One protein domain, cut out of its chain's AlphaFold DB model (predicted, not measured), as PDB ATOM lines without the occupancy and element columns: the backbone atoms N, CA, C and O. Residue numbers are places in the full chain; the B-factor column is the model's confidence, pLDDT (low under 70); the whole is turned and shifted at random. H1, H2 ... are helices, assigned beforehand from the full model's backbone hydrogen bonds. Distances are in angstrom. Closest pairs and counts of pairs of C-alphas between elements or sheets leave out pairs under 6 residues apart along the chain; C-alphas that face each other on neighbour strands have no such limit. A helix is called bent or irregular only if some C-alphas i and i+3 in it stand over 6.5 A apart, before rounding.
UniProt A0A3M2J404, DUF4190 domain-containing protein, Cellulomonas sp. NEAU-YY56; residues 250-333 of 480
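AT A GLANCE: This is residues 250 to 333 of the 480 residues of the protein "DUF4190 domain-containing protein" of Cellulomonas sp. NEAU-YY56 (UniProt A0A3M2J404). One long helix, H1, makes a straight shaft, and a small compact head sits at the end of it where H1 finishes. In the head the chain folds back as the short helix H2 beside the last part of H1, the shorter H3 crosses both of them, and residues 316 to 333 trail off with no named element. The first part of H1, residues 250 to 277, sticks out free of the head. The printed part has 84 residues with three named helices, in the order H1, H2, H3, and no named strand, and its class is all helix. The whole is extended, with a radius of gyration of the C-alphas of 20.1 A, and its C-alphas span 70 by 20 by 17 A.

HOW THE PARTS SIT: Begin with H1, residues 250 to 291, and look at its residues 282 to 289, which alone touch the other two helices. There H1 touches H2, residues 294 to 303; the closest C-alphas are those of Cys 289 and Cys 297, 4.7 A apart. The two run opposite ways at a shallow tilt of 30 degrees and form a helical hairpin. H1 also touches H3, residues 309 to 315, with the C-alphas of His 286 and His 310 closest at 7.1 A. These two run the same way at a steep tilt of 51 degrees. Between H2 and H3, which touch, look at Tyr 301 and Gly 314, whose C-alphas are the closest at 4.4 A. H2 and H3 run opposite ways at a steep tilt of 52 degrees. The helix packing is mostly crossed, but only just, with 1 of the 3 touching pairs at a shallow tilt. In H1, H2 and H3 every O i to N i+4 pair is within hydrogen-bond range.

IN THESE COORDINATES: Find C-alpha 250 at (-38.411, 4.071, 1.552); from there H1 runs 61.1 A to C-alpha 291 at (-42.071, 20.578, 60.239), and it is not bent. H2 runs from Met 294 to Asp 303, 14.1 A from first to last C-alpha. H3 runs 9.9 A from Asp 309 to Lys 315, where you find C-alpha 315 at (-28.290, 24.290, 54.597).

THE WHOLE: The C-alphas of Ala 250 and Gly 333, the two farthest apart, are 70.9 A from each other, and the outline is a rod. Residues 250 to 277 of H1 stand free; without them the body has 56 residues and spans 31 by 20 by 15 A. The printed part has no cut, and the links from H1 to H2 and from H2 to H3 are tight. The mean pLDDT of the printed part is 89.3; look for values under 70 at residue 250 and at residues 329 to 333.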
ATOM      1  N   ALA A 250     -37.374   3.186   1.024       69.62
ATOM      2  CA  ALA A 250     -38.411   4.071   1.552       69.62
ATOM      3  C   ALA A 250     -39.175   3.435   2.731       69.62
ATOM      4  O   ALA A 250     -39.435   4.109   3.724       69.62
ATOM      5  N   ILE A 251     -39.492   2.137   2.653       79.81
ATOM      6  CA  ILE A 251     -40.129   1.395   3.751       79.81
ATOM      7  C   ILE A 251     -39.181   1.310   4.952       79.81
ATOM      8  O   ILE A 251     -39.604   1.602   6.066       79.81
ATOM      9  N   ALA A 252     -37.902   0.988   4.734       78.56
ATOM     10  CA  ALA A 252     -36.910   0.951   5.808       78.56
ATOM     11  C   ALA A 252     -36.768   2.315   6.506       78.56
ATOM     12  O   ALA A 252     -36.767   2.371   7.731       78.56
ATOM     13  N   GLY A 253     -36.737   3.417   5.748       74.69
ATOM     14  CA  GLY A 253     -36.679   4.770   6.305       74.69
ATOM     15  C   GLY A 253     -37.908   5.141   7.140       74.69
ATOM     16  O   GLY A 253     -37.762   5.735   8.204       74.69
ATOM     17  N   ILE A 254     -39.114   4.748   6.710       81.56
ATOM     18  CA  ILE A 254     -40.346   4.981   7.482       81.56
ATOM     19  C   ILE A 254     -40.357   4.143   8.763       81.56
ATOM     20  O   ILE A 254     -40.726   4.656   9.814       81.56
ATOM     21  N   VAL A 255     -39.945   2.874   8.697       88.44
ATOM     22  CA  VAL A 255     -39.923   1.984   9.868       88.44
ATOM     23  C   VAL A 255     -38.883   2.453  10.882       88.44
ATOM     24  O   VAL A 255     -39.209   2.595  12.055       88.44
ATOM     25  N   LEU A 256     -37.661   2.759  10.442       85.94
ATOM     26  CA  LEU A 256     -36.613   3.271  11.326       85.94
ATOM     27  C   LEU A 256     -36.972   4.646  11.893       85.94
ATOM     28  O   LEU A 256     -36.769   4.878  13.080       85.94
ATOM     29  N   GLY A 257     -37.566   5.532  11.088       82.31
ATOM     30  CA  GLY A 257     -38.063   6.823  11.564       82.31
ATOM     31  C   GLY A 257     -39.192   6.675  12.587       82.31
ATOM     32  O   GLY A 257     -39.181   7.342  13.615       82.31
ATOM     33  N   GLY A 258     -40.134   5.759  12.351       86.81
ATOM     34  CA  GLY A 258     -41.214   5.455  13.288       86.81
ATOM     35  C   GLY A 258     -40.700   4.875  14.604       86.81
ATOM     36  O   GLY A 258     -41.115   5.324  15.665       86.81
ATOM     37  N   LEU A 259     -39.753   3.933  14.549       91.62
ATOM     38  CA  LEU A 259     -39.116   3.372  15.743       91.62
ATOM     39  C   LEU A 259     -38.294   4.417  16.502       91.62
ATOM     40  O   LEU A 259     -38.334   4.430  17.727       91.62
ATOM     41  N   ALA A 260     -37.604   5.321  15.803       87.25
ATOM     42  CA  ALA A 260     -36.875   6.419  16.431       87.25
ATOM     43  C   ALA A 260     -37.817   7.403  17.146       87.25
ATOM     44  O   ALA A 260     -37.517   7.816  18.261       87.25
ATOM     45  N   ILE A 261     -38.970   7.731  16.550       89.94
ATOM     46  CA  ILE A 261     -39.996   8.579  17.182       89.94
ATOM     47  C   ILE A 261     -40.628   7.872  18.386       89.94
ATOM     48  O   ILE A 261     -40.807   8.477  19.436       89.94
ATOM     49  N   LEU A 262     -40.963   6.586  18.264       92.12
ATOM     50  CA  LEU A 262     -41.503   5.821  19.391       92.12
ATOM     51  C   LEU A 262     -40.486   5.720  20.533       92.12
ATOM     52  O   LEU A 262     -40.854   5.889  21.692       92.12
ATOM     53  N   GLY A 263     -39.212   5.498  20.203       93.19
ATOM     54  CA  GLY A 263     -38.118   5.492  21.166       93.19
ATOM     55  C   GLY A 263     -37.930   6.849  21.843       93.19
ATOM     56  O   GLY A 263     -37.833   6.902  23.064       93.19
ATOM     57  N   SER A 264     -37.942   7.950  21.086       88.38
ATOM     58  CA  SER A 264     -37.791   9.289  21.663       88.38
ATOM     59  C   SER A 264     -38.976   9.687  22.542       88.38
ATOM     60  O   SER A 264     -38.767  10.295  23.584       88.38
ATOM     61  N   ILE A 265     -40.203   9.298  22.180       93.75
ATOM     62  CA  ILE A 265     -41.383   9.493  23.030       93.75
ATOM     63  C   ILE A 265     -41.251   8.680  24.317       93.75
ATOM     64  O   ILE A 265     -41.498   9.217  25.390       93.75
ATOM     65  N   ALA A 266     -40.842   7.410  24.231       94.69
ATOM     66  CA  ALA A 266     -40.655   6.574  25.412       94.69
ATOM     67  C   ALA A 266     -39.617   7.182  26.368       94.69
ATOM     68  O   ALA A 266     -39.921   7.368  27.542       94.69
ATOM     69  N   VAL A 267     -38.445   7.575  25.855       94.00
ATOM     70  CA  VAL A 267     -37.393   8.237  26.647       94.00
ATOM     71  C   VAL A 267     -37.872   9.580  27.206       94.00
ATOM     72  O   VAL A 267     -37.645   9.884  28.374       94.00
ATOM     73  N   GLY A 268     -38.578  10.378  26.403       92.38
ATOM     74  CA  GLY A 268     -39.137  11.654  26.842       92.38
ATOM     75  C   GLY A 268     -40.126  11.487  27.994       92.38
ATOM     76  O   GLY A 268     -40.055  12.230  28.967       92.38
ATOM     77  N   LEU A 269     -41.001  10.477  27.931       96.31
ATOM     78  CA  LEU A 269     -41.926  10.156  29.018       96.31
ATOM     79  C   LEU A 269     -41.183   9.684  30.269       96.31
ATOM     80  O   LEU A 269     -41.509  10.147  31.357       96.31
ATOM     81  N   THR A 270     -40.174   8.814  30.144       95.62
ATOM     82  CA  THR A 270     -39.410   8.360  31.318       95.62
ATOM     83  C   THR A 270     -38.679   9.505  32.007       95.62
ATOM     84  O   THR A 270     -38.717   9.594  33.227       95.62
ATOM     85  N   VAL A 271     -38.062  10.409  31.237       95.00
ATOM     86  CA  VAL A 271     -37.386  11.592  31.790       95.00
ATOM     87  C   VAL A 271     -38.401  12.544  32.418       95.00
ATOM     88  O   VAL A 271     -38.176  13.014  33.524       95.00
ATOM     89  N   PHE A 272     -39.542  12.782  31.763       93.38
ATOM     90  CA  PHE A 272     -40.605  13.627  32.308       93.38
ATOM     91  C   PHE A 272     -41.098  13.119  33.667       93.38
ATOM     92  O   PHE A 272     -41.148  13.888  34.620       93.38
ATOM     93  N   PHE A 273     -41.407  11.824  33.787       95.88
ATOM     94  CA  PHE A 273     -41.834  11.251  35.065       95.88
ATOM     95  C   PHE A 273     -40.725  11.269  36.123       95.88
ATOM     96  O   PHE A 273     -41.028  11.511  37.285       95.88
ATOM     97  N   ALA A 274     -39.463  11.051  35.741       94.06
ATOM     98  CA  ALA A 274     -38.339  11.136  36.673       94.06
ATOM     99  C   ALA A 274     -38.156  12.559  37.224       94.06
ATOM    100  O   ALA A 274     -38.023  12.729  38.429       94.06
ATOM    101  N   VAL A 275     -38.221  13.579  36.360       94.50
ATOM    102  CA  VAL A 275     -38.137  14.990  36.769       94.50
ATOM    103  C   VAL A 275     -39.312  15.365  37.666       94.50
ATOM    104  O   VAL A 275     -39.099  15.945  38.723       94.50
ATOM    105  N   GLN A 276     -40.538  14.986  37.293       95.44
ATOM    106  CA  GLN A 276     -41.709  15.226  38.141       95.44
ATOM    107  C   GLN A 276     -41.554  14.558  39.511       95.44
ATOM    108  O   GLN A 276     -41.749  15.212  40.524       95.44
ATOM    109  N   SER A 277     -41.122  13.295  39.548       96.00
ATOM    110  CA  SER A 277     -40.896  12.570  40.802       96.00
ATOM    111  C   SER A 277     -39.807  13.193  41.674       96.00
ATOM    112  O   SER A 277     -39.879  13.066  42.893       96.00
ATOM    113  N   HIS A 278     -38.782  13.800  41.077       94.50
ATOM    114  CA  HIS A 278     -37.721  14.473  41.822       94.50
ATOM    115  C   HIS A 278     -38.210  15.805  42.400       94.50
ATOM    116  O   HIS A 278     -37.980  16.069  43.573       94.50
ATOM    117  N   ASN A 279     -38.970  16.585  41.624       93.94
ATOM    118  CA  ASN A 279     -39.597  17.811  42.121       93.94
ATOM    119  C   ASN A 279     -40.557  17.513  43.286       93.94
ATOM    120  O   ASN A 279     -40.448  18.134  44.336       93.94
ATOM    121  N   ASP A 280     -41.415  16.495  43.145       96.50
ATOM    122  CA  ASP A 280     -42.340  16.078  44.209       96.50
ATOM    123  C   ASP A 280     -41.585  15.626  45.482       96.50
ATOM    124  O   ASP A 280     -42.059  15.825  46.605       96.50
ATOM    125  N   ARG A 281     -40.400  15.011  45.321       96.25
ATOM    126  CA  ARG A 281     -39.521  14.620  46.435       96.25
ATOM    127  C   ARG A 281     -38.945  15.844  47.146       96.25
ATOM    128  O   ARG A 281     -39.020  15.879  48.369       96.25
ATOM    129  N   LEU A 282     -38.421  16.826  46.412       96.88
ATOM    130  CA  LEU A 282     -37.889  18.062  46.997       96.88
ATOM    131  C   LEU A 282     -38.976  18.842  47.750       96.88
ATOM    132  O   LEU A 282     -38.750  19.234  48.889       96.88
ATOM    133  N   ASP A 283     -40.177  18.974  47.177       96.75
ATOM    134  CA  ASP A 283     -41.314  19.628  47.844       96.75
ATOM    135  C   ASP A 283     -41.692  18.908  49.152       96.75
ATOM    136  O   ASP A 283     -41.983  19.528  50.179       96.75
ATOM    137  N   THR A 284     -41.666  17.572  49.130       97.94
ATOM    138  CA  THR A 284     -41.946  16.754  50.314       97.94
ATOM    139  C   THR A 284     -40.886  16.967  51.394       97.94
ATOM    140  O   THR A 284     -41.248  17.221  52.544       97.94
ATOM    141  N   LEU A 285     -39.602  16.906  51.035       97.81
ATOM    142  CA  LEU A 285     -38.484  17.131  51.955       97.81
ATOM    143  C   LEU A 285     -38.518  18.546  52.546       97.81
ATOM    144  O   LEU A 285     -38.360  18.704  53.753       97.81
ATOM    145  N   HIS A 286     -38.837  19.558  51.735       97.50
ATOM    146  CA  HIS A 286     -39.018  20.934  52.195       97.50
ATOM    147  C   HIS A 286     -40.071  21.012  53.304       97.50
ATOM    148  O   HIS A 286     -39.798  21.531  54.383       97.50
ATOM    149  N   SER A 287     -41.254  20.432  53.076       97.81
ATOM    150  CA  SER A 287     -42.339  20.454  54.066       97.81
ATOM    151  C   SER A 287     -41.999  19.708  55.364       97.81
ATOM    152  O   SER A 287     -42.460  20.086  56.440       97.81
ATOM    153  N   GLN A 288     -41.190  18.648  55.284       96.50
ATOM    154  CA  GLN A 288     -40.732  17.890  56.451       96.50
ATOM    155  C   GLN A 288     -39.674  18.673  57.235       96.50
ATOM    156  O   GLN A 288     -39.777  18.782  58.455       96.50
ATOM    157  N   CYS A 289     -38.737  19.310  56.535       95.75
ATOM    158  CA  CYS A 289     -37.755  20.209  57.132       95.75
ATOM    159  C   CYS A 289     -38.427  21.410  57.829       95.75
ATOM    160  O   CYS A 289     -38.083  21.760  58.965       95.75
ATOM    161  N   GLU A 290     -39.458  22.006  57.216       95.56
ATOM    162  CA  GLU A 290     -40.306  23.024  57.854       95.56
ATOM    163  C   GLU A 290     -40.984  22.491  59.125       95.56
ATOM    164  O   GLU A 290     -41.048  23.190  60.139       95.56
ATOM    165  N   ALA A 291     -41.451  21.240  59.095       93.88
ATOM    166  CA  ALA A 291     -42.071  20.578  60.239       93.88
ATOM    167  C   ALA A 291     -41.078  20.197  61.356       93.88
ATOM    168  O   ALA A 291     -41.529  19.844  62.447       93.88
ATOM    169  N   GLY A 292     -39.768  20.317  61.115       88.00
ATOM    170  CA  GLY A 292     -38.710  20.062  62.095       88.00
ATOM    171  C   GLY A 292     -37.992  18.727  61.932       88.00
ATOM    172  O   GLY A 292     -37.264  18.343  62.828       88.00
ATOM    173  N   ASP A 293     -38.176  18.013  60.823       91.38
ATOM    174  CA  ASP A 293     -37.380  16.817  60.538       91.38
ATOM    175  C   ASP A 293     -36.003  17.232  59.989       91.38
ATOM    176  O   ASP A 293     -35.881  17.618  58.823       91.38
ATOM    177  N   MET A 294     -34.968  17.198  60.834       88.88
ATOM    178  CA  MET A 294     -33.621  17.616  60.427       88.88
ATOM    179  C   MET A 294     -32.958  16.650  59.449       88.88
ATOM    180  O   MET A 294     -32.196  17.096  58.592       88.88
ATOM    181  N   GLY A 295     -33.299  15.361  59.506       91.69
ATOM    182  CA  GLY A 295     -32.865  14.402  58.491       91.69
ATOM    183  C   GLY A 295     -33.426  14.768  57.116       91.69
ATOM    184  O   GLY A 295     -32.715  14.718  56.115       91.69
ATOM    185  N   ALA A 296     -34.675  15.242  57.063       95.62
ATOM    186  CA  ALA A 296     -35.249  15.768  55.829       95.62
ATOM    187  C   ALA A 296     -34.590  17.081  55.367       95.62
ATOM    188  O   ALA A 296     -34.497  17.305  54.161       95.62
ATOM    189  N   CYS A 297     -34.122  17.942  56.283       95.12
ATOM    190  CA  CYS A 297     -33.330  19.124  55.915       95.12
ATOM    191  C   CYS A 297     -31.993  18.734  55.258       95.12
ATOM    192  O   CYS A 297     -31.611  19.349  54.261       95.12
ATOM    193  N   ASP A 298     -31.328  17.692  55.763       94.31
ATOM    194  CA  ASP A 298     -30.075  17.175  55.196       94.31
ATOM    195  C   ASP A 298     -30.267  16.562  53.816       94.31
ATOM    196  O   ASP A 298     -29.555  16.908  52.869       94.31
ATOM    197  N   ASP A 299     -31.268  15.691  53.686       96.12
ATOM    198  CA  ASP A 299     -31.644  15.104  52.404       96.12
ATOM    199  C   ASP A 299     -32.024  16.203  51.398       96.12
ATOM    200  O   ASP A 299     -31.649  16.127  50.228       96.12
ATOM    201  N   LEU A 300     -32.738  17.250  51.839       96.69
ATOM    202  CA  LEU A 300     -33.099  18.381  50.983       96.69
ATOM    203  C   LEU A 300     -31.864  19.132  50.490       96.69
ATOM    204  O   LEU A 300     -31.771  19.414  49.296       96.69
ATOM    205  N   TYR A 301     -30.931  19.447  51.390       95.56
ATOM    206  CA  TYR A 301     -29.681  20.114  51.039       95.56
ATOM    207  C   TYR A 301     -28.902  19.296  50.000       95.56
ATOM    208  O   TYR A 301     -28.531  19.837  48.957       95.56
ATOM    209  N   GLN A 302     -28.745  17.986  50.218       94.88
ATOM    210  CA  GLN A 302     -27.996  17.099  49.318       94.88
ATOM    211  C   GLN A 302     -28.671  16.869  47.961       94.88
ATOM    212  O   GLN A 302     -27.985  16.819  46.938       94.88
ATOM    213  N   ASP A 303     -29.996  16.711  47.933       95.38
ATOM    214  CA  ASP A 303     -30.729  16.410  46.698       95.38
ATOM    215  C   ASP A 303     -31.019  17.663  45.856       95.38
ATOM    216  O   ASP A 303     -31.349  17.553  44.670       95.38
ATOM    217  N   SER A 304     -30.933  18.852  46.454       96.06
ATOM    218  CA  SER A 304     -31.195  20.117  45.774       96.06
ATOM    219  C   SER A 304     -30.081  20.519  44.800       96.06
ATOM    220  O   SER A 304     -28.932  20.084  44.865       96.06
ATOM    221  N   VAL A 305     -30.431  21.378  43.841       94.19
ATOM    222  CA  VAL A 305     -29.455  21.926  42.895       94.19
ATOM    223  C   VAL A 305     -28.682  23.060  43.564       94.19
ATOM    224  O   VAL A 305     -29.283  23.922  44.203       94.19
ATOM    225  N   ILE A 306     -27.370  23.106  43.328       92.81
ATOM    226  CA  ILE A 306     -26.490  24.175  43.813       92.81
ATOM    227  C   ILE A 306     -26.998  25.555  43.352       92.81
ATOM    228  O   ILE A 306     -27.259  25.777  42.165       92.81
ATOM    229  N   GLY A 307     -27.095  26.489  44.290       91.50
ATOM    230  CA  GLY A 307     -27.627  27.839  44.167       91.50
ATOM    231  C   GLY A 307     -29.155  27.933  44.183       91.50
ATOM    232  O   GLY A 307     -29.677  28.975  43.792       91.50
ATOM    233  N   SER A 308     -29.879  26.868  44.545       94.25
ATOM    234  CA  SER A 308     -31.347  26.894  44.609       94.25
ATOM    235  C   SER A 308     -31.871  27.278  45.994       94.25
ATOM    236  O   SER A 308     -31.225  27.017  47.004       94.25
ATOM    237  N   ASP A 309     -33.092  27.819  46.051       95.19
ATOM    238  CA  ASP A 309     -33.751  28.182  47.316       95.19
ATOM    239  C   ASP A 309     -33.877  26.982  48.279       95.19
ATOM    240  O   ASP A 309     -33.814  27.146  49.493       95.19
ATOM    241  N   HIS A 310     -34.031  25.762  47.746       96.38
ATOM    242  CA  HIS A 310     -34.098  24.532  48.545       96.38
ATOM    243  C   HIS A 310     -32.748  24.178  49.173       96.38
ATOM    244  O   HIS A 310     -32.723  23.684  50.297       96.38
ATOM    245  N   GLU A 311     -31.645  24.459  48.474       95.06
ATOM    246  CA  GLU A 311     -30.298  24.257  49.007       95.06
ATOM    247  C   GLU A 311     -30.045  25.210  50.173       95.06
ATOM    248  O   GLU A 311     -29.650  24.775  51.251       95.06
ATOM    249  N   GLU A 312     -30.308  26.506  49.984       94.94
ATOM    250  CA  GLU A 312     -30.105  27.518  51.027       94.94
ATOM    251  C   GLU A 312     -30.993  27.246  52.250       94.94
ATOM    252  O   GLU A 312     -30.542  27.322  53.397       94.94
ATOM    253  N   PHE A 313     -32.245  26.855  52.012       95.44
ATOM    254  CA  PHE A 313     -33.175  26.487  53.070       95.44
ATOM    255  C   PHE A 313     -32.742  25.221  53.826       95.44
ATOM    256  O   PHE A 313     -32.753  25.211  55.056       95.44
ATOM    257  N   GLY A 314     -32.322  24.171  53.112       94.88
ATOM    258  CA  GLY A 314     -31.804  22.941  53.719       94.88
ATOM    259  C   GLY A 314     -30.528  23.191  54.522       94.88
ATOM    260  O   GLY A 314     -30.449  22.799  55.680       94.88
ATOM    261  N   LYS A 315     -29.576  23.949  53.962       93.62
ATOM    262  CA  LYS A 315     -28.290  24.290  54.597       93.62
ATOM    263  C   LYS A 315     -28.445  25.021  55.929       93.62
ATOM    264  O   LYS A 315     -27.649  24.831  56.843       93.62
ATOM    265  N   THR A 316     -29.448  25.888  56.026       94.12
ATOM    266  CA  THR A 316     -29.773  26.654  57.244       94.12
ATOM    267  C   THR A 316     -30.697  25.886  58.189       94.12
ATOM    268  O   THR A 316     -31.248  26.461  59.132       94.12
ATOM    269  N   CYS A 317     -30.914  24.593  57.928       93.19
ATOM    270  CA  CYS A 317     -31.807  23.725  58.684       93.19
ATOM    271  C   CYS A 317     -33.189  24.349  58.840       93.19
ATOM    272  O   CYS A 317     -33.701  24.487  59.950       93.19
ATOM    273  N   GLY A 318     -33.763  24.814  57.731       92.31
ATOM    274  CA  GLY A 318     -35.041  25.515  57.708       92.31
ATOM    275  C   GLY A 318     -35.006  26.906  58.351       92.31
ATOM    276  O   GLY A 318     -35.988  27.317  58.971       92.31
ATOM    277  N   GLY A 319     -33.879  27.621  58.242       91.19
ATOM    278  CA  GLY A 319     -33.681  28.959  58.818       91.19
ATOM    279  C   GLY A 319     -33.424  28.982  60.329       91.19
ATOM    280  O   GLY A 319     -33.610  30.021  60.964       91.19
ATOM    281  N   ARG A 320     -33.045  27.845  60.917       85.38
ATOM    282  CA  ARG A 320     -32.746  27.709  62.352       85.38
ATOM    283  C   ARG A 320     -31.280  28.000  62.668       85.38
ATOM    284  O   ARG A 320     -30.973  28.346  63.805       85.38
ATOM    285  N   THR A 321     -30.401  27.890  61.675       84.38
ATOM    286  CA  THR A 321     -28.962  28.149  61.788       84.38
ATOM    287  C   THR A 321     -28.496  29.105  60.688       84.38
ATOM    288  O   THR A 321     -29.179  29.292  59.680       84.38
ATOM    289  N   ASP A 322     -27.301  29.676  60.846       86.12
ATOM    290  CA  ASP A 322     -26.658  30.503  59.811       86.12
ATOM    291  C   ASP A 322     -26.006  29.663  58.684       86.12
ATOM    292  O   ASP A 322     -25.375  30.205  57.773       86.12
ATOM    293  N   GLY A 323     -26.186  28.336  58.713       81.19
ATOM    294  CA  GLY A 323     -25.680  27.386  57.725       81.19
ATOM    295  C   GLY A 323     -24.708  26.366  58.320       81.19
ATOM    296  O   GLY A 323     -23.735  26.737  58.966       81.19
ATOM    297  N   THR A 324     -24.941  25.082  58.056       77.94
ATOM    298  CA  THR A 324     -24.110  23.969  58.546       77.94
ATOM    299  C   THR A 324     -23.881  22.902  57.468       77.94
ATOM    300  O   THR A 324     -24.452  22.970  56.380       77.94
ATOM    301  N   VAL A 325     -23.003  21.940  57.759       77.00
ATOM    302  CA  VAL A 325     -22.725  20.759  56.930       77.00
ATOM    303  C   VAL A 325     -23.749  19.639  57.180       77.00
ATOM    304  O   VAL A 325     -23.999  18.846  56.276       77.00
ATOM    305  N   SER A 326     -24.351  19.577  58.375       84.25
ATOM    306  CA  SER A 326     -25.400  18.609  58.732       84.25
ATOM    307  C   SER A 326     -26.350  19.188  59.781       84.25
ATOM    308  O   SER A 326     -25.911  19.664  60.822       84.25
ATOM    309  N   CYS A 327     -27.645  19.140  59.504       83.88
ATOM    310  CA  CYS A 327     -28.745  19.534  60.369       83.88
ATOM    311  C   CYS A 327     -29.098  18.452  61.384       83.88
ATOM    312  O   CYS A 327     -29.411  18.775  62.527       83.88
ATOM    313  N   SER A 328     -29.035  17.176  61.002       78.62
ATOM    314  CA  SER A 328     -29.274  16.058  61.923       78.62
ATOM    315  C   SER A 328     -28.212  15.965  63.014       78.62
ATOM    316  O   SER A 328     -28.534  15.556  64.123       78.62
ATOM    317  N   ALA A 329     -26.997  16.460  62.762       67.88
ATOM    318  CA  ALA A 329     -25.965  16.583  63.791       67.88
ATOM    319  C   ALA A 329     -26.361  17.523  64.951       67.88
ATOM    320  O   ALA A 329     -25.759  17.439  66.015       67.88
ATOM    321  N   PHE A 330     -27.369  18.389  64.770       57.56
ATOM    322  CA  PHE A 330     -27.920  19.229  65.842       57.56
ATOM    323  C   PHE A 330     -29.099  18.585  66.583       57.56
ATOM    324  O   PHE A 330     -29.435  19.050  67.670       57.56
ATOM    325  N   GLU A 331     -29.752  17.563  66.013       53.78
ATOM    326  CA  GLU A 331     -30.905  16.887  66.639       53.78
ATOM    327  C   GLU A 331     -30.628  15.477  67.151       53.78
ATOM    328  O   GLU A 331     -31.362  15.012  68.025       53.78
ATOM    329  N   ASP A 332     -29.534  14.841  66.730       50.66
ATOM    330  CA  ASP A 332     -28.878  13.846  67.570       50.66
ATOM    331  C   ASP A 332     -28.242  14.608  68.727       50.66
ATOM    332  O   ASP A 332     -27.065  14.959  68.708       50.66
ATOM    333  N   GLY A 333     -29.095  14.958  69.689       52.62
ATOM    334  CA  GLY A 333     -28.743  15.731  70.849       52.62
ATOM    335  C   GLY A 333     -27.466  15.175  71.444       52.62
ATOM    336  O   GLY A 333     -27.429  14.115  72.059       52.62
TER     337      GLY A 333